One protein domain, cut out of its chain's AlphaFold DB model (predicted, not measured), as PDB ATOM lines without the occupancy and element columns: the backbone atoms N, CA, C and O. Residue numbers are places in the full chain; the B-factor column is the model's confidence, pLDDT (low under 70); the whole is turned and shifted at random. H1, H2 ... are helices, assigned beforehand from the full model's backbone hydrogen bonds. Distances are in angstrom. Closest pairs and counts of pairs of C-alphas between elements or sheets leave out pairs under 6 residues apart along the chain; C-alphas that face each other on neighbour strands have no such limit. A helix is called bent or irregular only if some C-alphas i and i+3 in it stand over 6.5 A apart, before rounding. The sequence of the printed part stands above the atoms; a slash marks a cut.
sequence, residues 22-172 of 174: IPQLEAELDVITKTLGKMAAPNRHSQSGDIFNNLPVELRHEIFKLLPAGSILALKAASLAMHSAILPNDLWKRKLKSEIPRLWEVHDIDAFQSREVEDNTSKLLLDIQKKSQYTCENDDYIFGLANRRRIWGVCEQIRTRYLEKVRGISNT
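AT A GLANCE: This is residues 22 to 172 of the 174 residues of the protein "F-box domain-containing protein" of Penicillium freii (UniProt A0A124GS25). A bent helix, H8, runs off a loose helical body as an arm, with residues 154 to 172 sticking out. In the body H7 lies between H1 and H4, H6 meets one end of H4, and H2, H3 and H5 lie on the side of H4 away from H1. The printed part has 151 residues with eight named helices, H1 to H8 in chain order, and no named strand: all helix. It is loose, with a radius of gyration of the C-alphas of 18.6 A, and spans 62 by 39 by 32 A.

HOW THE PARTS SIT: H8, residues 143 to 170, was assigned as one helix by its hydrogen bonds but is bent, with C-alphas 157 and 160 7.4 A apart; its arms H8a, residues 143 to 157, and H8b, residues 160 to 170, stand at a steep tilt of 61 degrees. H8a only just touches H7, residues 115 to 131, with 3 pairs of C-alphas within 8 A, from residues 145 to 146 alone to 128 to 131 alone; the closest C-alphas are Lys 131 and Leu 145, 7.1 A. H1, residues 23 to 36, touches H7 at a shallow tilt of 13 degrees, opposite ways, closest at C-alphas Ile 32 and Asn 120, 6.2 A. H4, residues 69 to 78, touches H7 at a steep tilt of 38 degrees, closest at C-alphas Ala 77 and Arg 115, 4.6 A. H6, residues 89 to 99, touches H4, closest at C-alphas Ala 69 and Lys 95, 6.1 A. H5, residues 80 to 83, touches H4 only at the corner, closest at C-alphas Lys 76 and His 83, 4.1 A. H2, residues 51 to 54, only just touches H5, with 3 pairs of C-alphas within 8 A, closest at Asn 53 and Ala 81, 5.6 A. H3, residues 57 to 66, is close to H4 but not clearly touching, closest at C-alphas Phe 64 and Ile 72, 6.0 A. Each O i to N i+4 pair is within hydrogen-bond range in H3, H4, H6, H7, H8a and H8b, and 9 of 10 in H1; H2 and H5 are too short for one.

IN THESE COORDINATES: H7 is 23.8 A long, H8a 21.4 A and H1 19.9 A, from first to last C-alpha. H1 begins at C-alpha 23 (-25.342, -18.009, -3.070), and H8b ends at C-alpha 170 (1.617, -44.928, 6.252).

THE WHOLE: The C-alphas farthest apart, Ser 48 and Thr 172, are 66.2 A apart. The printed part has no cut; the links H1 to H2, H6 to H7 and H7 to H8 are long. The pLDDT is under 70 at residues 39 to 48, 136, 138 and 170 to 172.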
ATOM      1  N   ILE A  22     -21.855 -20.840  -3.183       93.44
ATOM      2  CA  ILE A  22     -23.035 -20.959  -4.046       93.44
ATOM      3  C   ILE A  22     -24.184 -20.167  -3.401       93.44
ATOM      4  O   ILE A  22     -24.955 -20.741  -2.632       93.44
ATOM      5  N   PRO A  23     -24.347 -18.869  -3.719       92.75
ATOM      6  CA  PRO A  23     -25.342 -18.009  -3.070       92.75
ATOM      7  C   PRO A  23     -26.780 -18.535  -3.160       92.75
ATOM      8  O   PRO A  23     -27.569 -18.380  -2.234       92.75
ATOM      9  N   GLN A  24     -27.131 -19.199  -4.265       91.94
ATOM     10  CA  GLN A  24     -28.451 -19.808  -4.439       91.94
ATOM     11  C   GLN A  24     -28.683 -20.963  -3.459       91.94
ATOM     12  O   GLN A  24     -29.791 -21.126  -2.965       91.94
ATOM     13  N   LEU A  25     -27.647 -21.753  -3.160       92.56
ATOM     14  CA  LEU A  25     -27.723 -22.809  -2.152       92.56
ATOM     15  C   LEU A  25     -27.852 -22.204  -0.749       92.56
ATOM     16  O   LEU A  25     -28.674 -22.661   0.037       92.56
ATOM     17  N   GLU A  26     -27.064 -21.172  -0.450       92.88
ATOM     18  CA  GLU A  26     -27.111 -20.469   0.837       92.88
ATOM     19  C   GLU A  26     -28.504 -19.892   1.116       92.88
ATOM     20  O   GLU A  26     -29.022 -20.051   2.219       92.88
ATOM     21  N   ALA A  27     -29.145 -19.296   0.107       92.31
ATOM     22  CA  ALA A  27     -30.503 -18.770   0.224       92.31
ATOM     23  C   ALA A  27     -31.532 -19.863   0.566       92.31
ATOM     24  O   ALA A  27     -32.392 -19.655   1.420       92.31
ATOM     25  N   GLU A  28     -31.435 -21.036  -0.060       90.56
ATOM     26  CA  GLU A  28     -32.343 -22.156   0.216       90.56
ATOM     27  C   GLU A  28     -32.083 -22.770   1.612       90.56
ATOM     28  O   GLU A  28     -33.017 -23.119   2.336       90.56
ATOM     29  N   LEU A  29     -30.817 -22.852   2.041       92.06
ATOM     30  CA  LEU A  29     -30.436 -23.308   3.388       92.06
ATOM     31  C   LEU A  29     -30.897 -22.343   4.490       92.06
ATOM     32  O   LEU A  29     -31.284 -22.778   5.580       92.06
ATOM     33  N   ASP A  30     -30.885 -21.039   4.220       92.56
ATOM     34  CA  ASP A  30     -31.359 -20.007   5.144       92.56
ATOM     35  C   ASP A  30     -32.863 -20.156   5.438       92.56
ATOM     36  O   ASP A  30     -33.285 -20.021   6.589       92.56
ATOM     37  N   VAL A  31     -33.673 -20.548   4.445       90.69
ATOM     38  CA  VAL A  31     -35.102 -20.863   4.645       90.69
ATOM     39  C   VAL A  31     -35.281 -21.991   5.667       90.69
ATOM     40  O   VAL A  31     -36.090 -21.872   6.594       90.69
ATOM     41  N   ILE A  32     -34.502 -23.068   5.546       91.19
ATOM     42  CA  ILE A  32     -34.560 -24.198   6.484       91.19
ATOM     43  C   ILE A  32     -34.082 -23.762   7.870       91.19
ATOM     44  O   ILE A  32     -34.765 -24.004   8.864       91.19
ATOM     45  N   THR A  33     -32.958 -23.050   7.941       89.94
ATOM     46  CA  THR A  33     -32.362 -22.596   9.206       89.94
ATOM     47  C   THR A  33     -33.308 -21.685   9.988       89.94
ATOM     48  O   THR A  33     -33.498 -21.853  11.192       89.94
ATOM     49  N   LYS A  34     -33.994 -20.767   9.298       90.00
ATOM     50  CA  LYS A  34     -35.040 -19.919   9.890       90.00
ATOM     51  C   LYS A  34     -36.244 -20.714  10.391       90.00
ATOM     52  O   LYS A  34     -36.918 -20.271  11.319       90.00
ATOM     53  N   THR A  35     -36.533 -21.855   9.775       87.88
ATOM     54  CA  THR A  35     -37.623 -22.746  10.191       87.88
ATOM     55  C   THR A  35     -37.241 -23.528  11.446       87.88
ATOM     56  O   THR A  35     -38.062 -23.631  12.353       87.88
ATOM     57  N   LEU A  36     -35.987 -23.984  11.555       85.12
ATOM     58  CA  LEU A  36     -35.485 -24.718  12.728       85.12
ATOM     59  C   LEU A  36     -35.624 -23.932  14.044       85.12
ATOM     60  O   LEU A  36     -35.827 -24.503  15.117       85.12
ATOM     61  N   GLY A  37     -35.511 -22.602  13.972       73.38
ATOM     62  CA  GLY A  37     -35.646 -21.712  15.128       73.38
ATOM     63  C   GLY A  37     -37.087 -21.487  15.601       73.38
ATOM     64  O   GLY A  37     -37.293 -20.873  16.648       73.38
ATOM     65  N   LYS A  38     -38.096 -21.946  14.852       76.94
ATOM     66  CA  LYS A  38     -39.506 -21.770  15.212       76.94
ATOM     67  C   LYS A  38     -39.989 -22.984  15.999       76.94
ATOM     68  O   LYS A  38     -39.909 -24.114  15.532       76.94
ATOM     69  N   MET A  39     -40.554 -22.753  17.185       60.22
ATOM     70  CA  MET A  39     -41.283 -23.810  17.889       60.22
ATOM     71  C   MET A  39     -42.489 -24.233  17.048       60.22
ATOM     72  O   MET A  39     -43.299 -23.390  16.655       60.22
ATOM     73  N   ALA A  40     -42.606 -25.533  16.777       59.88
ATOM     74  CA  ALA A  40     -43.734 -26.080  16.040       59.88
ATOM     75  C   ALA A  40     -45.042 -25.751  16.778       59.88
ATOM     76  O   ALA A  40     -45.245 -26.153  17.926       59.88
ATOM     77  N   ALA A  41     -45.940 -25.018  16.120       58.06
ATOM     78  CA  ALA A  41     -47.292 -24.849  16.628       58.06
ATOM     79  C   ALA A  41     -47.988 -26.225  16.650       58.06
ATOM     80  O   ALA A  41     -47.804 -27.016  15.718       58.06
ATOM     81  N   PRO A  42     -48.795 -26.540  17.681       53.94
ATOM     82  CA  PRO A  42     -49.506 -27.809  17.743       53.94
ATOM     83  C   PRO A  42     -50.454 -27.915  16.544       53.94
ATOM     84  O   PRO A  42     -51.436 -27.179  16.432       53.94
ATOM     85  N   ASN A  43     -50.133 -28.823  15.627       55.97
ATOM     86  CA  ASN A  43     -50.874 -28.992  14.390       55.97
ATOM     87  C   ASN A  43     -52.197 -29.726  14.680       55.97
ATOM     88  O   ASN A  43     -52.198 -30.889  15.077       55.97
ATOM     89  N   ARG A  44     -53.329 -29.029  14.514       50.41
ATOM     90  CA  ARG A  44     -54.687 -29.517  14.833       50.41
ATOM     91  C   ARG A  44     -55.373 -30.256  13.680       50.41
ATOM     92  O   ARG A  44     -56.584 -30.461  13.721       50.41
ATOM     93  N   HIS A  45     -54.648 -30.662  12.643       54.09
ATOM     94  CA  HIS A  45     -55.254 -31.436  11.564       54.09
ATOM     95  C   HIS A  45     -55.366 -32.911  11.959       54.09
ATOM     96  O   HIS A  45     -54.429 -33.690  11.796       54.09
ATOM     97  N   SER A  46     -56.543 -33.303  12.454       52.41
ATOM     98  CA  SER A  46     -56.948 -34.705  12.541       52.41
ATOM     99  C   SER A  46     -57.089 -35.263  11.121       52.41
ATOM    100  O   SER A  46     -58.167 -35.232  10.527       52.41
ATOM    101  N   GLN A  47     -55.993 -35.744  10.533       60.41
ATOM    102  CA  GLN A  47     -56.056 -36.526   9.299       60.41
ATOM    103  C   GLN A  47     -56.617 -37.910   9.650       60.41
ATOM    104  O   GLN A  47     -55.883 -38.877   9.827       60.41
ATOM    105  N   SER A  48     -57.944 -37.984   9.782       57.66
ATOM    106  CA  SER A  48     -58.724 -39.175  10.152       57.66
ATOM    107  C   SER A  48     -58.708 -40.290   9.082       57.66
ATOM    108  O   SER A  48     -59.638 -41.086   9.000       57.66
ATOM    109  N   GLY A  49     -57.670 -40.372   8.247       82.31
ATOM    110  CA  GLY A  49     -57.584 -41.318   7.133       82.31
ATOM    111  C   GLY A  49     -56.164 -41.626   6.660       82.31
ATOM    112  O   GLY A  49     -55.992 -42.039   5.518       82.31
ATOM    113  N   ASP A  50     -55.140 -41.402   7.488       89.00
ATOM    114  CA  ASP A  50     -53.767 -41.749   7.113       89.00
ATOM    115  C   ASP A  50     -53.621 -43.276   6.953       89.00
ATOM    116  O   ASP A  50     -53.723 -44.031   7.923       89.00
ATOM    117  N   ILE A  51     -53.386 -43.725   5.715       92.12
ATOM    118  CA  ILE A  51     -53.306 -45.145   5.341       92.12
ATOM    119  C   ILE A  51     -52.186 -45.891   6.073       92.12
ATOM    120  O   ILE A  51     -52.285 -47.100   6.285       92.12
ATOM    121  N   PHE A  52     -51.138 -45.181   6.499       94.88
ATOM    122  CA  PHE A  52     -50.000 -45.784   7.180       94.88
ATOM    123  C   PHE A  52     -50.306 -46.104   8.646       94.88
ATOM    124  O   PHE A  52     -49.575 -46.890   9.248       94.88
ATOM    125  N   ASN A  53     -51.408 -45.591   9.216       92.12
ATOM    126  CA  ASN A  53     -51.853 -45.968  10.563       92.12
ATOM    127  C   ASN A  53     -52.113 -47.472  10.700       92.12
ATOM    128  O   ASN A  53     -51.896 -48.028  11.773       92.12
ATOM    129  N   ASN A  54     -52.514 -48.131   9.612       92.88
ATOM    130  CA  ASN A  54     -52.788 -49.567   9.592       92.88
ATOM    131  C   ASN A  54     -51.519 -50.423   9.464       92.88
ATOM    132  O   ASN A  54     -51.594 -51.646   9.563       92.88
ATOM    133  N   LEU A  55     -50.357 -49.805   9.227       94.19
ATOM    134  CA  LEU A  55     -49.089 -50.520   9.151       94.19
ATOM    135  C   LEU A  55     -48.406 -50.566  10.523       94.19
ATOM    136  O   LEU A  55     -48.268 -49.509  11.157       94.19
ATOM    137  N   PRO A  56     -47.893 -51.739  10.941       94.06
ATOM    138  CA  PRO A  56     -46.929 -51.849  12.029       94.06
ATOM    139  C   PRO A  56     -45.713 -50.945  11.801       94.06
ATOM    140  O   PRO A  56     -45.331 -50.662  10.659       94.06
ATOM    141  N   VAL A  57     -45.090 -50.497  12.890       91.38
ATOM    142  CA  VAL A  57     -43.958 -49.561  12.838       91.38
ATOM    143  C   VAL A  57     -42.765 -50.149  12.077       91.38
ATOM    144  O   VAL A  57     -42.066 -49.436  11.362       91.38
ATOM    145  N   GLU A  58     -42.588 -51.467  12.139       93.50
ATOM    146  CA  GLU A  58     -41.548 -52.208  11.434       93.50
ATOM    147  C   GLU A  58     -41.696 -52.054   9.919       93.50
ATOM    148  O   GLU A  58     -40.721 -51.756   9.233       93.50
ATOM    149  N   LEU A  59     -42.923 -52.159   9.391       95.44
ATOM    150  CA  LEU A  59     -43.177 -51.973   7.960       95.44
ATOM    151  C   LEU A  59     -42.954 -50.521   7.529       95.44
ATOM    152  O   LEU A  59     -42.441 -50.282   6.438       95.44
ATOM    153  N   ARG A  60     -43.264 -49.543   8.390       95.38
ATOM    154  CA  ARG A  60     -42.937 -48.129   8.126       95.38
ATOM    155  C   ARG A  60     -41.423 -47.919   8.027       95.38
ATOM    156  O   ARG A  60     -40.961 -47.199   7.142       95.38
ATOM    157  N   HIS A  61     -40.637 -48.589   8.872       93.69
ATOM    158  CA  HIS A  61     -39.176 -48.558   8.780       93.69
ATOM    159  C   HIS A  61     -38.649 -49.230   7.509       93.69
ATOM    160  O   HIS A  61     -37.725 -48.696   6.892       93.69
ATOM    161  N   GLU A  62     -39.223 -50.361   7.088       95.38
ATOM    162  CA  GLU A  62     -38.853 -50.994   5.814       95.38
ATOM    163  C   GLU A  62     -39.133 -50.066   4.625       95.38
ATOM    164  O   GLU A  62     -38.278 -49.926   3.749       95.38
ATOM    165  N   ILE A  63     -40.254 -49.337   4.636       96.31
ATOM    166  CA  ILE A  63     -40.545 -48.316   3.618       96.31
ATOM    167  C   ILE A  63     -39.427 -47.265   3.575       96.31
ATOM    168  O   ILE A  63     -38.905 -46.970   2.500       96.31
ATOM    169  N   PHE A  64     -38.987 -46.736   4.723       95.56
ATOM    170  CA  PHE A  64     -37.894 -45.756   4.742       95.56
ATOM    171  C   PHE A  64     -36.580 -46.295   4.175       95.56
ATOM    172  O   PHE A  64     -35.838 -45.546   3.541       95.56
ATOM    173  N   LYS A  65     -36.262 -47.580   4.366       94.44
ATOM    174  CA  LYS A  65     -35.033 -48.165   3.805       94.44
ATOM    175  C   LYS A  65     -35.034 -48.123   2.277       94.44
ATOM    176  O   LYS A  65     -33.981 -47.861   1.691       94.44
ATOM    177  N   LEU A  66     -36.200 -48.311   1.662       95.31
ATOM    178  CA  LEU A  66     -36.387 -48.356   0.211       95.31
ATOM    179  C   LEU A  66     -36.442 -46.970  -0.451       95.31
ATOM    180  O   LEU A  66     -36.207 -46.862  -1.652       95.31
ATOM    181  N   LEU A  67     -36.739 -45.914   0.307       95.75
ATOM    182  CA  LEU A  67     -36.910 -44.565  -0.235       95.75
ATOM    183  C   LEU A  67     -35.599 -43.758  -0.270       95.75
ATOM    184  O   LEU A  67     -34.819 -43.835   0.682       95.75
ATOM    185  N   PRO A  68     -35.364 -42.933  -1.307       94.69
ATOM    186  CA  PRO A  68     -34.305 -41.920  -1.304       94.69
ATOM    187  C   PRO A  68     -34.481 -40.883  -0.188       94.69
ATOM    188  O   PRO A  68     -35.597 -40.651   0.283       94.69
ATOM    189  N   ALA A  69     -33.400 -40.202   0.195       94.56
ATOM    190  CA  ALA A  69     -33.380 -39.251   1.309       94.56
ATOM    191  C   ALA A  69     -34.450 -38.146   1.191       94.56
ATOM    192  O   ALA A  69     -35.214 -37.926   2.131       94.56
ATOM    193  N   GLY A  70     -34.560 -37.501   0.023       94.88
ATOM    194  CA  GLY A  70     -35.588 -36.481  -0.226       94.88
ATOM    195  C   GLY A  70     -37.011 -37.039  -0.122       94.88
ATOM    196  O   GLY A  70     -37.878 -36.431   0.498       94.88
ATOM    197  N   SER A  71     -37.250 -38.245  -0.639       96.50
ATOM    198  CA  SER A  71     -38.570 -38.886  -0.589       96.50
ATOM    199  C   SER A  71     -38.979 -39.329   0.818       96.50
ATOM    200  O   SER A  71     -40.167 -39.314   1.130       96.50
ATOM    201  N   ILE A  72     -38.026 -39.698   1.683       96.69
ATOM    202  CA  ILE A  72     -38.306 -39.966   3.103       96.69
ATOM    203  C   ILE A  72     -38.870 -38.710   3.764       96.69
ATOM    204  O   ILE A  72     -39.901 -38.782   4.430       96.69
ATOM    205  N   LEU A  73     -38.215 -37.567   3.559       96.94
ATOM    206  CA  LEU A  73     -38.655 -36.292   4.116       96.94
ATOM    207  C   LEU A  73     -40.021 -35.877   3.560       96.94
ATOM    208  O   LEU A  73     -40.904 -35.537   4.342       96.94
ATOM    209  N   ALA A  74     -40.242 -36.010   2.246       97.12
ATOM    210  CA  ALA A  74     -41.550 -35.772   1.630       97.12
ATOM    211  C   ALA A  74     -42.656 -36.621   2.276       97.12
ATOM    212  O   ALA A  74     -43.744 -36.129   2.575       97.12
ATOM    213  N   LEU A  75     -42.378 -37.907   2.512       96.75
ATOM    214  CA  LEU A  75     -43.339 -38.830   3.103       96.75
ATOM    215  C   LEU A  75     -43.659 -38.469   4.558       96.75
ATOM    216  O   LEU A  75     -44.830 -38.473   4.941       96.75
ATOM    217  N   LYS A  76     -42.643 -38.136   5.361       96.00
ATOM    218  CA  LYS A  76     -42.838 -37.698   6.751       96.00
ATOM    219  C   LYS A  76     -43.583 -36.358   6.817       96.00
ATOM    220  O   LYS A  76     -44.534 -36.233   7.580       96.00
ATOM    221  N   ALA A  77     -43.282 -35.423   5.919       95.12
ATOM    222  CA  ALA A  77     -44.023 -34.172   5.804       95.12
ATOM    223  C   ALA A  77     -45.503 -34.389   5.437       95.12
ATOM    224  O   ALA A  77     -46.377 -33.693   5.962       95.12
ATOM    225  N   ALA A  78     -45.812 -35.359   4.569       94.31
ATOM    226  CA  ALA A  78     -47.163 -35.604   4.060       94.31
ATOM    227  C   ALA A  78     -48.057 -36.439   4.996       94.31
ATOM    228  O   ALA A  78     -49.265 -36.197   5.050       94.31
ATOM    229  N   SER A  79     -47.488 -37.390   5.743       93.69
ATOM    230  CA  SER A  79     -48.221 -38.349   6.584       93.69
ATOM    231  C   SER A  79     -47.865 -38.189   8.058       93.69
ATOM    232  O   SER A  79     -46.702 -38.286   8.442       93.69
ATOM    233  N   LEU A  80     -48.876 -38.014   8.915       91.81
ATOM    234  CA  LEU A  80     -48.670 -37.937  10.362       91.81
ATOM    235  C   LEU A  80     -48.150 -39.266  10.930       91.81
ATOM    236  O   LEU A  80     -47.252 -39.272  11.770       91.81
ATOM    237  N   ALA A  81     -48.667 -40.395  10.443       93.25
ATOM    238  CA  ALA A  81     -48.236 -41.721  10.871       93.25
ATOM    239  C   ALA A  81     -46.760 -41.999  10.535       93.25
ATOM    240  O   ALA A  81     -46.067 -42.674  11.303       93.25
ATOM    241  N   MET A  82     -46.279 -41.477   9.401       95.62
ATOM    242  CA  MET A  82     -44.879 -41.571   8.989       95.62
ATOM    243  C   MET A  82     -44.007 -40.513   9.671       95.62
ATOM    244  O   MET A  82     -42.873 -40.816  10.041       95.62
ATOM    245  N   HIS A  83     -44.523 -39.305   9.914       93.75
ATOM    246  CA  HIS A  83     -43.854 -38.279  10.716       93.75
ATOM    247  C   HIS A  83     -43.486 -38.811  12.107       93.75
ATOM    248  O   HIS A  83     -42.328 -38.738  12.514       93.75
ATOM    249  N   SER A  84     -44.433 -39.454  12.792       91.69
ATOM    250  CA  SER A  84     -44.216 -40.014  14.131       91.69
ATOM    251  C   SER A  84     -43.330 -41.268  14.162       91.69
ATOM    252  O   SER A  84     -42.878 -41.658  15.236       91.69
ATOM    253  N   ALA A  85     -43.069 -41.917  13.023       93.31
ATOM    254  CA  ALA A  85     -42.189 -43.083  12.970       93.31
ATOM    255  C   ALA A  85     -40.713 -42.668  13.106       93.31
ATOM    256  O   ALA A  85     -40.220 -41.810  12.365       93.31
ATOM    257  N   ILE A  86     -39.995 -43.290  14.043       90.75
ATOM    258  CA  ILE A  86     -38.603 -42.945  14.355       90.75
ATOM    259  C   ILE A  86     -37.691 -43.420  13.223       90.75
ATOM    260  O   ILE A  86     -37.630 -44.605  12.915       90.75
ATOM    261  N   LEU A  87     -36.920 -42.511  12.631       90.44
ATOM    262  CA  LEU A  87     -35.862 -42.888  11.699       90.44
ATOM    263  C   LEU A  87     -34.524 -42.946  12.449       90.44
ATOM    264  O   LEU A  87     -34.105 -41.928  13.001       90.44
ATOM    265  N   PRO A  88     -33.818 -44.092  12.473       89.44
ATOM    266  CA  PRO A  88     -32.506 -44.160  13.105       89.44
ATOM    267  C   PRO A  88     -31.533 -43.154  12.477       89.44
ATOM    268  O   PRO A  88     -31.343 -43.153  11.257       89.44
ATOM    269  N   ASN A  89     -30.871 -42.341  13.305       88.31
ATOM    270  CA  ASN A  89     -29.947 -41.297  12.843       88.31
ATOM    271  C   ASN A  89     -28.834 -41.864  11.939       88.31
ATOM    272  O   ASN A  89     -28.486 -41.282  10.916       88.31
ATOM    273  N   ASP A  90     -28.332 -43.061  12.248       90.44
ATOM    274  CA  ASP A  90     -27.315 -43.729  11.431       90.44
ATOM    275  C   ASP A  90     -27.826 -44.142  10.047       90.44
ATOM    276  O   ASP A  90     -27.065 -44.162   9.079       90.44
ATOM    277  N   LEU A  91     -29.113 -44.485   9.917       91.06
ATOM    278  CA  LEU A  91     -29.711 -44.761   8.612       91.06
ATOM    279  C   LEU A  91     -29.798 -43.473   7.790       91.06
ATOM    280  O   LEU A  91     -29.382 -43.471   6.633       91.06
ATOM    281  N   TRP A  92     -30.265 -42.386   8.405       93.81
ATOM    282  CA  TRP A  92     -30.351 -41.074   7.767       93.81
ATOM    283  C   TRP A  92     -28.987 -40.567   7.290       93.81
ATOM    284  O   TRP A  92     -28.795 -40.297   6.105       93.81
ATOM    285  N   LYS A  93     -28.000 -40.537   8.192       92.75
ATOM    286  CA  LYS A  93     -26.629 -40.115   7.881       92.75
ATOM    287  C   LYS A  93     -26.003 -40.959   6.779       92.75
ATOM    288  O   LYS A  93     -25.325 -40.417   5.909       92.75
ATOM    289  N   ARG A  94     -26.215 -42.282   6.791       93.38
ATOM    290  CA  ARG A  94     -25.723 -43.159   5.717       93.38
ATOM    291  C   ARG A  94     -26.377 -42.831   4.379       93.38
ATOM    292  O   ARG A  94     -25.642 -42.726   3.406       93.38
ATOM    293  N   LYS A  95     -27.698 -42.613   4.341       93.38
ATOM    294  CA  LYS A  95     -28.417 -42.228   3.115       93.38
ATOM    295  C   LYS A  95     -27.914 -40.908   2.543       93.38
ATOM    296  O   LYS A  95     -27.571 -40.858   1.367       93.38
ATOM    297  N   LEU A  96     -27.784 -39.868   3.368       93.56
ATOM    298  CA  LEU A  96     -27.247 -38.581   2.913       93.56
ATOM    299  C   LEU A  96     -25.827 -38.716   2.355       93.56
ATOM    300  O   LEU A  96     -25.540 -38.224   1.264       93.56
ATOM    301  N   LYS A  97     -24.953 -39.442   3.060       92.62
ATOM    302  CA  LYS A  97     -23.576 -39.683   2.611       92.62
ATOM    303  C   LYS A  97     -23.495 -40.522   1.338       92.62
ATOM    304  O   LYS A  97     -22.556 -40.333   0.576       92.62
ATOM    305  N   SER A  98     -24.420 -41.452   1.108       91.50
ATOM    306  CA  SER A  98     -24.411 -42.273  -0.107       91.50
ATOM    307  C   SER A  98     -25.040 -41.570  -1.304       91.50
ATOM    308  O   SER A  98     -24.537 -41.694  -2.412       91.50
ATOM    309  N   GLU A  99     -26.144 -40.854  -1.100       90.81
ATOM    310  CA  GLU A  99     -26.948 -40.300  -2.194       90.81
ATOM    311  C   GLU A  99     -26.504 -38.885  -2.577       90.81
ATOM    312  O   GLU A  99     -26.504 -38.522  -3.757       90.81
ATOM    313  N   ILE A 100     -26.114 -38.074  -1.589       89.31
ATOM    314  CA  ILE A 100     -25.805 -36.653  -1.781       89.31
ATOM    315  C   ILE A 100     -24.525 -36.253  -1.011       89.31
ATOM    316  O   ILE A 100     -24.527 -35.291  -0.238       89.31
ATOM    317  N   PRO A 101     -23.387 -36.949  -1.224       91.12
ATOM    318  CA  PRO A 101     -22.141 -36.659  -0.504       91.12
ATOM    319  C   PRO A 101     -21.581 -35.257  -0.780       91.12
ATOM    320  O   PRO A 101     -20.934 -34.659   0.073       91.12
ATOM    321  N   ARG A 102     -21.852 -34.720  -1.973       90.12
ATOM    322  CA  ARG A 102     -21.382 -33.404  -2.432       90.12
ATOM    323  C   ARG A 102     -22.135 -32.211  -1.834       90.12
ATOM    324  O   ARG A 102     -21.802 -31.077  -2.153       90.12
ATOM    325  N   LEU A 103     -23.190 -32.449  -1.062       90.06
ATOM    326  CA  LEU A 103     -23.983 -31.401  -0.426       90.06
ATOM    327  C   LEU A 103     -23.819 -31.526   1.087       90.06
ATOM    328  O   LEU A 103     -24.760 -31.852   1.796       90.06
ATOM    329  N   TRP A 104     -22.594 -31.383   1.577       90.44
ATOM    330  CA  TRP A 104     -22.282 -31.599   2.992       90.44
ATOM    331  C   TRP A 104     -23.016 -30.618   3.915       90.44
ATOM    332  O   TRP A 104     -23.270 -30.959   5.062       90.44
ATOM    333  N   GLU A 105     -23.426 -29.448   3.416       91.44
ATOM    334  CA  GLU A 105     -24.149 -28.437   4.194       91.44
ATOM    335  C   GLU A 105     -25.476 -28.962   4.763       91.44
ATOM    336  O   GLU A 105     -25.899 -28.532   5.832       91.44
ATOM    337  N   VAL A 106     -26.123 -29.925   4.091       89.56
ATOM    338  CA  VAL A 106     -27.380 -30.514   4.589       89.56
ATOM    339  C   VAL A 106     -27.157 -31.655   5.580       89.56
ATOM    340  O   VAL A 106     -28.115 -32.124   6.188       89.56
ATOM    341  N   HIS A 107     -25.921 -32.145   5.741       90.31
ATOM    342  CA  HIS A 107     -25.636 -33.296   6.611       90.31
ATOM    343  C   HIS A 107     -25.730 -32.937   8.095       90.31
ATOM    344  O   HIS A 107     -25.964 -33.830   8.911       90.31
ATOM    345  N   ASP A 108     -25.596 -31.651   8.419       86.69
ATOM    346  CA  ASP A 108     -25.660 -31.121   9.783       86.69
ATOM    347  C   ASP A 108     -27.053 -30.571  10.152       86.69
ATOM    348  O   ASP A 108     -27.271 -30.133  11.280       86.69
ATOM    349  N   ILE A 109     -28.016 -30.614   9.224       88.69
ATOM    350  CA  ILE A 109     -29.393 -30.162   9.459       88.69
ATOM    351  C   ILE A 109     -30.167 -31.226  10.245       88.69
ATOM    352  O   ILE A 109     -30.256 -32.385   9.828       88.69
ATOM    353  N   ASP A 110     -30.813 -30.815  11.340       90.19
ATOM    354  CA  ASP A 110     -31.808 -31.642  12.030       90.19
ATOM    355  C   ASP A 110     -33.137 -31.654  11.257       90.19
ATOM    356  O   ASP A 110     -34.078 -30.913  11.541       90.19
ATOM    357  N   ALA A 111     -33.194 -32.494  10.225       91.88
ATOM    358  CA  ALA A 111     -34.293 -32.520   9.267       91.88
ATOM    359  C   ALA A 111     -35.625 -33.061   9.828       91.88
ATOM    360  O   ALA A 111     -36.633 -32.988   9.130       91.88
ATOM    361  N   PHE A 112     -35.650 -33.608  11.052       91.94
ATOM    362  CA  PHE A 112     -36.822 -34.288  11.631       91.94
ATOM    363  C   PHE A 112     -37.447 -33.542  12.815       91.94
ATOM    364  O   PHE A 112     -38.274 -34.102  13.535       91.94
ATOM    365  N   GLN A 113     -37.073 -32.280  13.026       89.12
ATOM    366  CA  GLN A 113     -37.586 -31.470  14.132       89.12
ATOM    367  C   GLN A 113     -39.089 -31.160  13.995       89.12
ATOM    368  O   GLN A 113     -39.809 -31.072  14.990       89.12
ATOM    369  N   SER A 114     -39.580 -30.965  12.767       91.25
ATOM    370  CA  SER A 114     -40.991 -30.683  12.488       91.25
ATOM    371  C   SER A 114     -41.363 -31.036  11.047       91.25
ATOM    372  O   SER A 114     -40.498 -31.106  10.177       91.25
ATOM    373  N   ARG A 115     -42.664 -31.187  10.765       91.75
ATOM    374  CA  ARG A 115     -43.164 -31.421   9.394       91.75
ATOM    375  C   ARG A 115     -42.815 -30.292   8.419       91.75
ATOM    376  O   ARG A 115     -42.638 -30.556   7.238       91.75
ATOM    377  N   GLU A 116     -42.731 -29.049   8.896       93.12
ATOM    378  CA  GLU A 116     -42.342 -27.902   8.060       93.12
ATOM    379  C   GLU A 116     -40.860 -27.988   7.670       93.12
ATOM    380  O   GLU A 116     -40.505 -27.765   6.515       93.12
ATOM    381  N   VAL A 117     -39.997 -28.382   8.613       93.75
ATOM    382  CA  VAL A 117     -38.573 -28.622   8.342       93.75
ATOM    383  C   VAL A 117     -38.400 -29.809   7.395       93.75
ATOM    384  O   VAL A 117     -37.623 -29.709   6.446       93.75
ATOM    385  N   GLU A 118     -39.145 -30.897   7.602       95.44
ATOM    386  CA  GLU A 118     -39.147 -32.057   6.704       95.44
ATOM    387  C   GLU A 118     -39.551 -31.654   5.278       95.44
ATOM    388  O   GLU A 118     -38.857 -32.001   4.326       95.44
ATOM    389  N   ASP A 119     -40.623 -30.874   5.121       95.38
ATOM    390  CA  ASP A 119     -41.108 -30.408   3.817       95.38
ATOM    391  C   ASP A 119     -40.083 -29.508   3.110       95.38
ATOM    392  O   ASP A 119     -39.712 -29.752   1.960       95.38
ATOM    393  N   ASN A 120     -39.560 -28.500   3.812       94.94
ATOM    394  CA  ASN A 120     -38.577 -27.573   3.250       94.94
ATOM    395  C   ASN A 120     -37.269 -28.290   2.885       94.94
ATOM    396  O   ASN A 120     -36.724 -28.081   1.799       94.94
ATOM    397  N   THR A 121     -36.795 -29.193   3.745       94.94
ATOM    398  CA  THR A 121     -35.584 -29.980   3.477       94.94
ATOM    399  C   THR A 121     -35.813 -30.969   2.333       94.94
ATOM    400  O   THR A 121     -34.940 -31.142   1.487       94.94
ATOM    401  N   SER A 122     -36.996 -31.582   2.239       95.62
ATOM    402  CA  SER A 122     -37.373 -32.441   1.111       95.62
ATOM    403  C   SER A 122     -37.281 -31.695  -0.219       95.62
ATOM    404  O   SER A 122     -36.610 -32.163  -1.142       95.62
ATOM    405  N   LYS A 123     -37.920 -30.519  -0.305       94.69
ATOM    406  CA  LYS A 123     -37.891 -29.667  -1.503       94.69
ATOM    407  C   LYS A 123     -36.461 -29.325  -1.891       94.69
ATOM    408  O   LYS A 123     -36.090 -29.547  -3.037       94.69
ATOM    409  N   LEU A 124     -35.637 -28.917  -0.924       94.06
ATOM    410  CA  LEU A 124     -34.220 -28.646  -1.148       94.06
ATOM    411  C   LEU A 124     -33.494 -29.832  -1.800       94.06
ATOM    412  O   LEU A 124     -32.823 -29.663  -2.817       94.06
ATOM    413  N   LEU A 125     -33.611 -31.034  -1.220       93.12
ATOM    414  CA  LEU A 125     -32.890 -32.213  -1.709       93.12
ATOM    415  C   LEU A 125     -33.342 -32.632  -3.112       93.12
ATOM    416  O   LEU A 125     -32.508 -33.022  -3.935       93.12
ATOM    417  N   LEU A 126     -34.645 -32.554  -3.392       91.31
ATOM    418  CA  LEU A 126     -35.207 -32.895  -4.700       91.31
ATOM    419  C   LEU A 126     -34.835 -31.847  -5.761       91.31
ATOM    420  O   LEU A 126     -34.367 -32.209  -6.845       91.31
ATOM    421  N   ASP A 127     -34.958 -30.561  -5.431       90.69
ATOM    422  CA  ASP A 127     -34.678 -29.460  -6.350       90.69
ATOM    423  C   ASP A 127     -33.191 -29.356  -6.662       90.69
ATOM    424  O   ASP A 127     -32.820 -29.277  -7.829       90.69
ATOM    425  N   ILE A 128     -32.303 -29.436  -5.668       87.06
ATOM    426  CA  ILE A 128     -30.852 -29.388  -5.907       87.06
ATOM    427  C   ILE A 128     -30.399 -30.528  -6.808       87.06
ATOM    428  O   ILE A 128     -29.521 -30.341  -7.657       87.06
ATOM    429  N   GLN A 129     -30.985 -31.718  -6.664       84.50
ATOM    430  CA  GLN A 129     -30.634 -32.826  -7.537       84.50
ATOM    431  C   GLN A 129     -30.943 -32.493  -9.000       84.50
ATOM    432  O   GLN A 129     -30.101 -32.788  -9.855       84.50
ATOM    433  N   LYS A 130     -32.078 -31.841  -9.271       87.00
ATOM    434  CA  LYS A 130     -32.466 -31.354 -10.601       87.00
ATOM    435  C   LYS A 130     -31.593 -30.177 -11.056       87.00
ATOM    436  O   LYS A 130     -30.961 -30.261 -12.104       87.00
ATOM    437  N   LYS A 131     -31.463 -29.132 -10.233       88.94
ATOM    438  CA  LYS A 131     -30.695 -27.904 -10.513       88.94
ATOM    439  C   LYS A 131     -29.179 -28.143 -10.627       88.94
ATOM    440  O   LYS A 131     -28.456 -27.295 -11.137       88.94
ATOM    441  N   SER A 132     -28.667 -29.287 -10.163       88.00
ATOM    442  CA  SER A 132     -27.258 -29.691 -10.331       88.00
ATOM    443  C   SER A 132     -26.959 -30.420 -11.646       88.00
ATOM    444  O   SER A 132     -25.798 -30.742 -11.907       88.00
ATOM    445  N   GLN A 133     -27.979 -30.737 -12.448       84.62
ATOM    446  CA  GLN A 133     -27.828 -31.440 -13.719       84.62
ATOM    447  C   GLN A 133     -27.942 -30.454 -14.876       84.62
ATOM    448  O   GLN A 133     -28.991 -29.854 -15.094       84.62
ATOM    449  N   TYR A 134     -26.852 -30.322 -15.625       79.25
ATOM    450  CA  TYR A 134     -26.855 -29.619 -16.897       79.25
ATOM    451  C   TYR A 134     -27.397 -30.564 -17.972       79.25
ATOM    452  O   TYR A 134     -26.727 -31.533 -18.337       79.25
ATOM    453  N   THR A 135     -28.616 -30.314 -18.441       74.12
ATOM    454  CA  THR A 135     -29.214 -31.028 -19.574       74.12
ATOM    455  C   THR A 135     -29.645 -30.012 -20.624       74.12
ATOM    456  O   THR A 135     -29.955 -28.873 -20.291       74.12
ATOM    457  N   CYS A 136     -29.683 -30.408 -21.898       69.00
ATOM    458  CA  CYS A 136     -30.157 -29.537 -22.981       69.00
ATOM    459  C   CYS A 136     -31.648 -29.164 -22.866       69.00
ATOM    460  O   CYS A 136     -32.116 -28.301 -23.597       69.00
ATOM    461  N   GLU A 137     -32.380 -29.825 -21.969       72.62
ATOM    462  CA  GLU A 137     -33.812 -29.642 -21.732       72.62
ATOM    463  C   GLU A 137     -34.104 -28.815 -20.469       72.62
ATOM    464  O   GLU A 137     -35.266 -28.531 -20.178       72.62
ATOM    465  N   ASN A 138     -33.080 -28.464 -19.682       69.50
ATOM    466  CA  ASN A 138     -33.240 -27.773 -18.408       69.50
ATOM    467  C   ASN A 138     -32.353 -26.529 -18.340       69.50
ATOM    468  O   ASN A 138     -31.149 -26.644 -18.128       69.50
ATOM    469  N   ASP A 139     -32.976 -25.354 -18.417       77.00
ATOM    470  CA  ASP A 139     -32.302 -24.064 -18.236       77.00
ATOM    471  C   ASP A 139     -32.283 -23.590 -16.766       77.00
ATOM    472  O   ASP A 139     -31.631 -22.600 -16.444       77.00
ATOM    473  N   ASP A 140     -32.942 -24.309 -15.845       83.94
ATOM    474  CA  ASP A 140     -33.039 -23.968 -14.411       83.94
ATOM    475  C   ASP A 140     -31.910 -24.601 -13.576       83.94
ATOM    476  O   ASP A 140     -32.113 -25.121 -12.480       83.94
ATOM    477  N   TYR A 141     -30.689 -24.653 -14.106       86.00
ATOM    478  CA  TYR A 141     -29.547 -25.209 -13.379       86.00
ATOM    479  C   TYR A 141     -28.754 -24.119 -12.654       86.00
ATOM    480  O   TYR A 141     -28.565 -23.002 -13.129       86.00
ATOM    481  N   ILE A 142     -28.224 -24.468 -11.484       89.81
ATOM    482  CA  ILE A 142     -27.331 -23.604 -10.715       89.81
ATOM    483  C   ILE A 142     -25.904 -23.995 -11.080       89.81
ATOM    484  O   ILE A 142     -25.432 -25.074 -10.707       89.81
ATOM    485  N   PHE A 143     -25.192 -23.103 -11.775       87.81
ATOM    486  CA  PHE A 143     -23.819 -23.346 -12.233       87.81
ATOM    487  C   PHE A 143     -22.909 -23.876 -11.116       87.81
ATOM    488  O   PHE A 143     -22.140 -24.810 -11.340       87.81
ATOM    489  N   GLY A 144     -23.006 -23.314  -9.902       90.94
ATOM    490  CA  GLY A 144     -22.186 -23.726  -8.758       90.94
ATOM    491  C   GLY A 144     -22.401 -25.193  -8.386       90.94
ATOM    492  O   GLY A 144     -21.441 -25.941  -8.198       90.94
ATOM    493  N   LEU A 145     -23.663 -25.635  -8.363       91.50
ATOM    494  CA  LEU A 145     -24.039 -27.016  -8.058       91.50
ATOM    495  C   LEU A 145     -23.639 -27.972  -9.182       91.50
ATOM    496  O   LEU A 145     -23.175 -29.080  -8.904       91.50
ATOM    497  N   ALA A 146     -23.780 -27.544 -10.437       90.25
ATOM    498  CA  ALA A 146     -23.339 -28.315 -11.593       90.25
ATOM    499  C   ALA A 146     -21.812 -28.506 -11.588       90.25
ATOM    500  O   ALA A 146     -21.324 -29.633 -11.728       90.25
ATOM    501  N   ASN A 147     -21.045 -27.438 -11.338       90.81
ATOM    502  CA  ASN A 147     -19.588 -27.522 -11.238       90.81
ATOM    503  C   ASN A 147     -19.162 -28.391 -10.047       90.81
ATOM    504  O   ASN A 147     -18.323 -29.279 -10.207       90.81
ATOM    505  N   ARG A 148     -19.789 -28.214  -8.874       92.69
ATOM    506  CA  ARG A 148     -19.531 -29.055  -7.697       92.69
ATOM    507  C   ARG A 148     -19.795 -30.532  -7.997       92.69
ATOM    508  O   ARG A 148     -18.963 -31.373  -7.665       92.69
ATOM    509  N   ARG A 149     -20.904 -30.858  -8.671       90.94
ATOM    510  CA  ARG A 149     -21.228 -32.232  -9.094       90.94
ATOM    511  C   ARG A 149     -20.167 -32.812 -10.027       90.94
ATOM    512  O   ARG A 149     -19.741 -33.945  -9.816       90.94
ATOM    513  N   ARG A 150     -19.723 -32.048 -11.027       89.44
ATOM    514  CA  ARG A 150     -18.678 -32.464 -11.975       89.44
ATOM    515  C   ARG A 150     -17.348 -32.749 -11.272       89.44
ATOM    516  O   ARG A 150     -16.763 -33.803 -11.500       89.44
ATOM    517  N   ILE A 151     -16.891 -31.833 -10.414       91.69
ATOM    518  CA  ILE A 151     -15.644 -31.989  -9.646       91.69
ATOM    519  C   ILE A 151     -15.735 -33.210  -8.731       91.69
ATOM    520  O   ILE A 151     -14.833 -34.046  -8.741       91.69
ATOM    521  N   TRP A 152     -16.845 -33.351  -8.001       92.38
ATOM    522  CA  TRP A 152     -17.063 -34.494  -7.119       92.38
ATOM    523  C   TRP A 152     -16.987 -35.824  -7.873       92.38
ATOM    524  O   TRP A 152     -16.301 -36.739  -7.425       92.38
ATOM    525  N   GLY A 153     -17.600 -35.913  -9.058       91.31
ATOM    526  CA  GLY A 153     -17.531 -37.113  -9.893       91.31
ATOM    527  C   GLY A 153     -16.098 -37.495 -10.290       91.31
ATOM    528  O   GLY A 153     -15.762 -38.677 -10.317       91.31
ATOM    529  N   VAL A 154     -15.221 -36.517 -10.540       92.44
ATOM    530  CA  VAL A 154     -13.789 -36.780 -10.781       92.44
ATOM    531  C   VAL A 154     -13.106 -37.267  -9.501       92.44
ATOM    532  O   VAL A 154     -12.354 -38.241  -9.547       92.44
ATOM    533  N   CYS A 155     -13.389 -36.641  -8.353       93.62
ATOM    534  CA  CYS A 155     -12.876 -37.083  -7.054       93.62
ATOM    535  C   CYS A 155     -13.269 -38.537  -6.748       93.62
ATOM    536  O   CYS A 155     -12.441 -39.301  -6.254       93.62
ATOM    537  N   GLU A 156     -14.494 -38.945  -7.084       92.62
ATOM    538  CA  GLU A 156     -14.967 -40.323  -6.925       92.62
ATOM    539  C   GLU A 156     -14.194 -41.310  -7.804       92.62
ATOM    540  O   GLU A 156     -13.795 -42.368  -7.317       92.62
ATOM    541  N   GLN A 157     -13.900 -40.948  -9.056       94.44
ATOM    542  CA  GLN A 157     -13.120 -41.787  -9.976       94.44
ATOM    543  C   GLN A 157     -11.684 -42.025  -9.487       94.44
ATOM    544  O   GLN A 157     -11.144 -43.119  -9.654       94.44
ATOM    545  N   ILE A 158     -11.052 -41.021  -8.866       95.31
ATOM    546  CA  ILE A 158      -9.665 -41.131  -8.379       95.31
ATOM    547  C   ILE A 158      -9.560 -41.619  -6.927       95.31
ATOM    548  O   ILE A 158      -8.455 -41.914  -6.463       95.31
ATOM    549  N   ARG A 159     -10.687 -41.719  -6.208       93.38
ATOM    550  CA  ARG A 159     -10.744 -42.002  -4.766       93.38
ATOM    551  C   ARG A 159      -9.955 -43.247  -4.375       93.38
ATOM    552  O   ARG A 159      -9.188 -43.195  -3.419       93.38
ATOM    553  N   THR A 160     -10.125 -44.352  -5.102       93.31
ATOM    554  CA  THR A 160      -9.456 -45.626  -4.790       93.31
ATOM    555  C   THR A 160      -7.938 -45.478  -4.826       93.31
ATOM    556  O   THR A 160      -7.277 -45.763  -3.832       93.31
ATOM    557  N   ARG A 161      -7.395 -44.916  -5.915       93.56
ATOM    558  CA  ARG A 161      -5.947 -44.697  -6.081       93.56
ATOM    559  C   ARG A 161      -5.383 -43.748  -5.029       93.56
ATOM    560  O   ARG A 161      -4.279 -43.946  -4.530       93.56
ATOM    561  N   TYR A 162      -6.143 -42.707  -4.690       93.25
ATOM    562  CA  TYR A 162      -5.766 -41.785  -3.627       93.25
ATOM    563  C   TYR A 162      -5.653 -42.508  -2.276       93.25
ATOM    564  O   TYR A 162      -4.635 -42.381  -1.599       93.25
ATOM    565  N   LEU A 163      -6.651 -43.318  -1.908       94.12
ATOM    566  CA  LEU A 163      -6.647 -44.076  -0.651       94.12
ATOM    567  C   LEU A 163      -5.541 -45.137  -0.600       94.12
ATOM    568  O   LEU A 163      -4.926 -45.310   0.449       94.12
ATOM    569  N   GLU A 164      -5.264 -45.823  -1.709       93.94
ATOM    570  CA  GLU A 164      -4.139 -46.762  -1.825       93.94
ATOM    571  C   GLU A 164      -2.806 -46.062  -1.569       93.94
ATOM    572  O   GLU A 164      -2.002 -46.539  -0.772       93.94
ATOM    573  N   LYS A 165      -2.595 -44.889  -2.179       93.31
ATOM    574  CA  LYS A 165      -1.376 -44.104  -1.980       93.31
ATOM    575  C   LYS A 165      -1.231 -43.635  -0.533       93.31
ATOM    576  O   LYS A 165      -0.153 -43.775   0.033       93.31
ATOM    577  N   VAL A 166      -2.300 -43.118   0.075       92.81
ATOM    578  CA  VAL A 166      -2.282 -42.666   1.479       92.81
ATOM    579  C   VAL A 166      -1.969 -43.826   2.431       92.81
ATOM    580  O   VAL A 166      -1.141 -43.668   3.321       92.81
ATOM    581  N   ARG A 167      -2.560 -45.010   2.211       91.12
ATOM    582  CA  ARG A 167      -2.266 -46.221   3.002       91.12
ATOM    583  C   ARG A 167      -0.859 -46.776   2.757       91.12
ATOM    584  O   ARG A 167      -0.266 -47.363   3.655       91.12
ATOM    585  N   GLY A 168      -0.334 -46.621   1.543       80.00
ATOM    586  CA  GLY A 168       1.037 -47.001   1.199       80.00
ATOM    587  C   GLY A 168       2.068 -46.135   1.919       80.00
ATOM    588  O   GLY A 168       3.021 -46.674   2.466       80.00
ATOM    589  N   ILE A 169       1.828 -44.820   1.991       71.00
ATOM    590  CA  ILE A 169       2.686 -43.861   2.710       71.00
ATOM    591  C   ILE A 169       2.758 -44.203   4.203       71.00
ATOM    592  O   ILE A 169       3.849 -44.229   4.768       71.00
ATOM    593  N   SER A 170       1.631 -44.559   4.829       60.75
ATOM    594  CA  SER A 170       1.617 -44.928   6.252       60.75
ATOM    595  C   SER A 170       2.408 -46.199   6.591       60.75
ATOM    596  O   SER A 170       2.759 -46.386   7.748       60.75
ATOM    597  N   ASN A 171       2.706 -47.064   5.613       58.31
ATOM    598  CA  ASN A 171       3.472 -48.299   5.829       58.31
ATOM    599  C   ASN A 171       4.979 -48.143   5.555       58.31
ATOM    600  O   ASN A 171       5.739 -49.068   5.819       58.31
ATOM    601  N   THR A 172       5.409 -47.014   4.986       57.59
ATOM    602  CA  THR A 172       6.817 -46.742   4.639       57.59
ATOM    603  C   THR A 172       7.520 -45.794   5.615       57.59
ATOM    604  O   THR A 172       8.717 -45.570   5.473       57.59
TER     605      THR A 172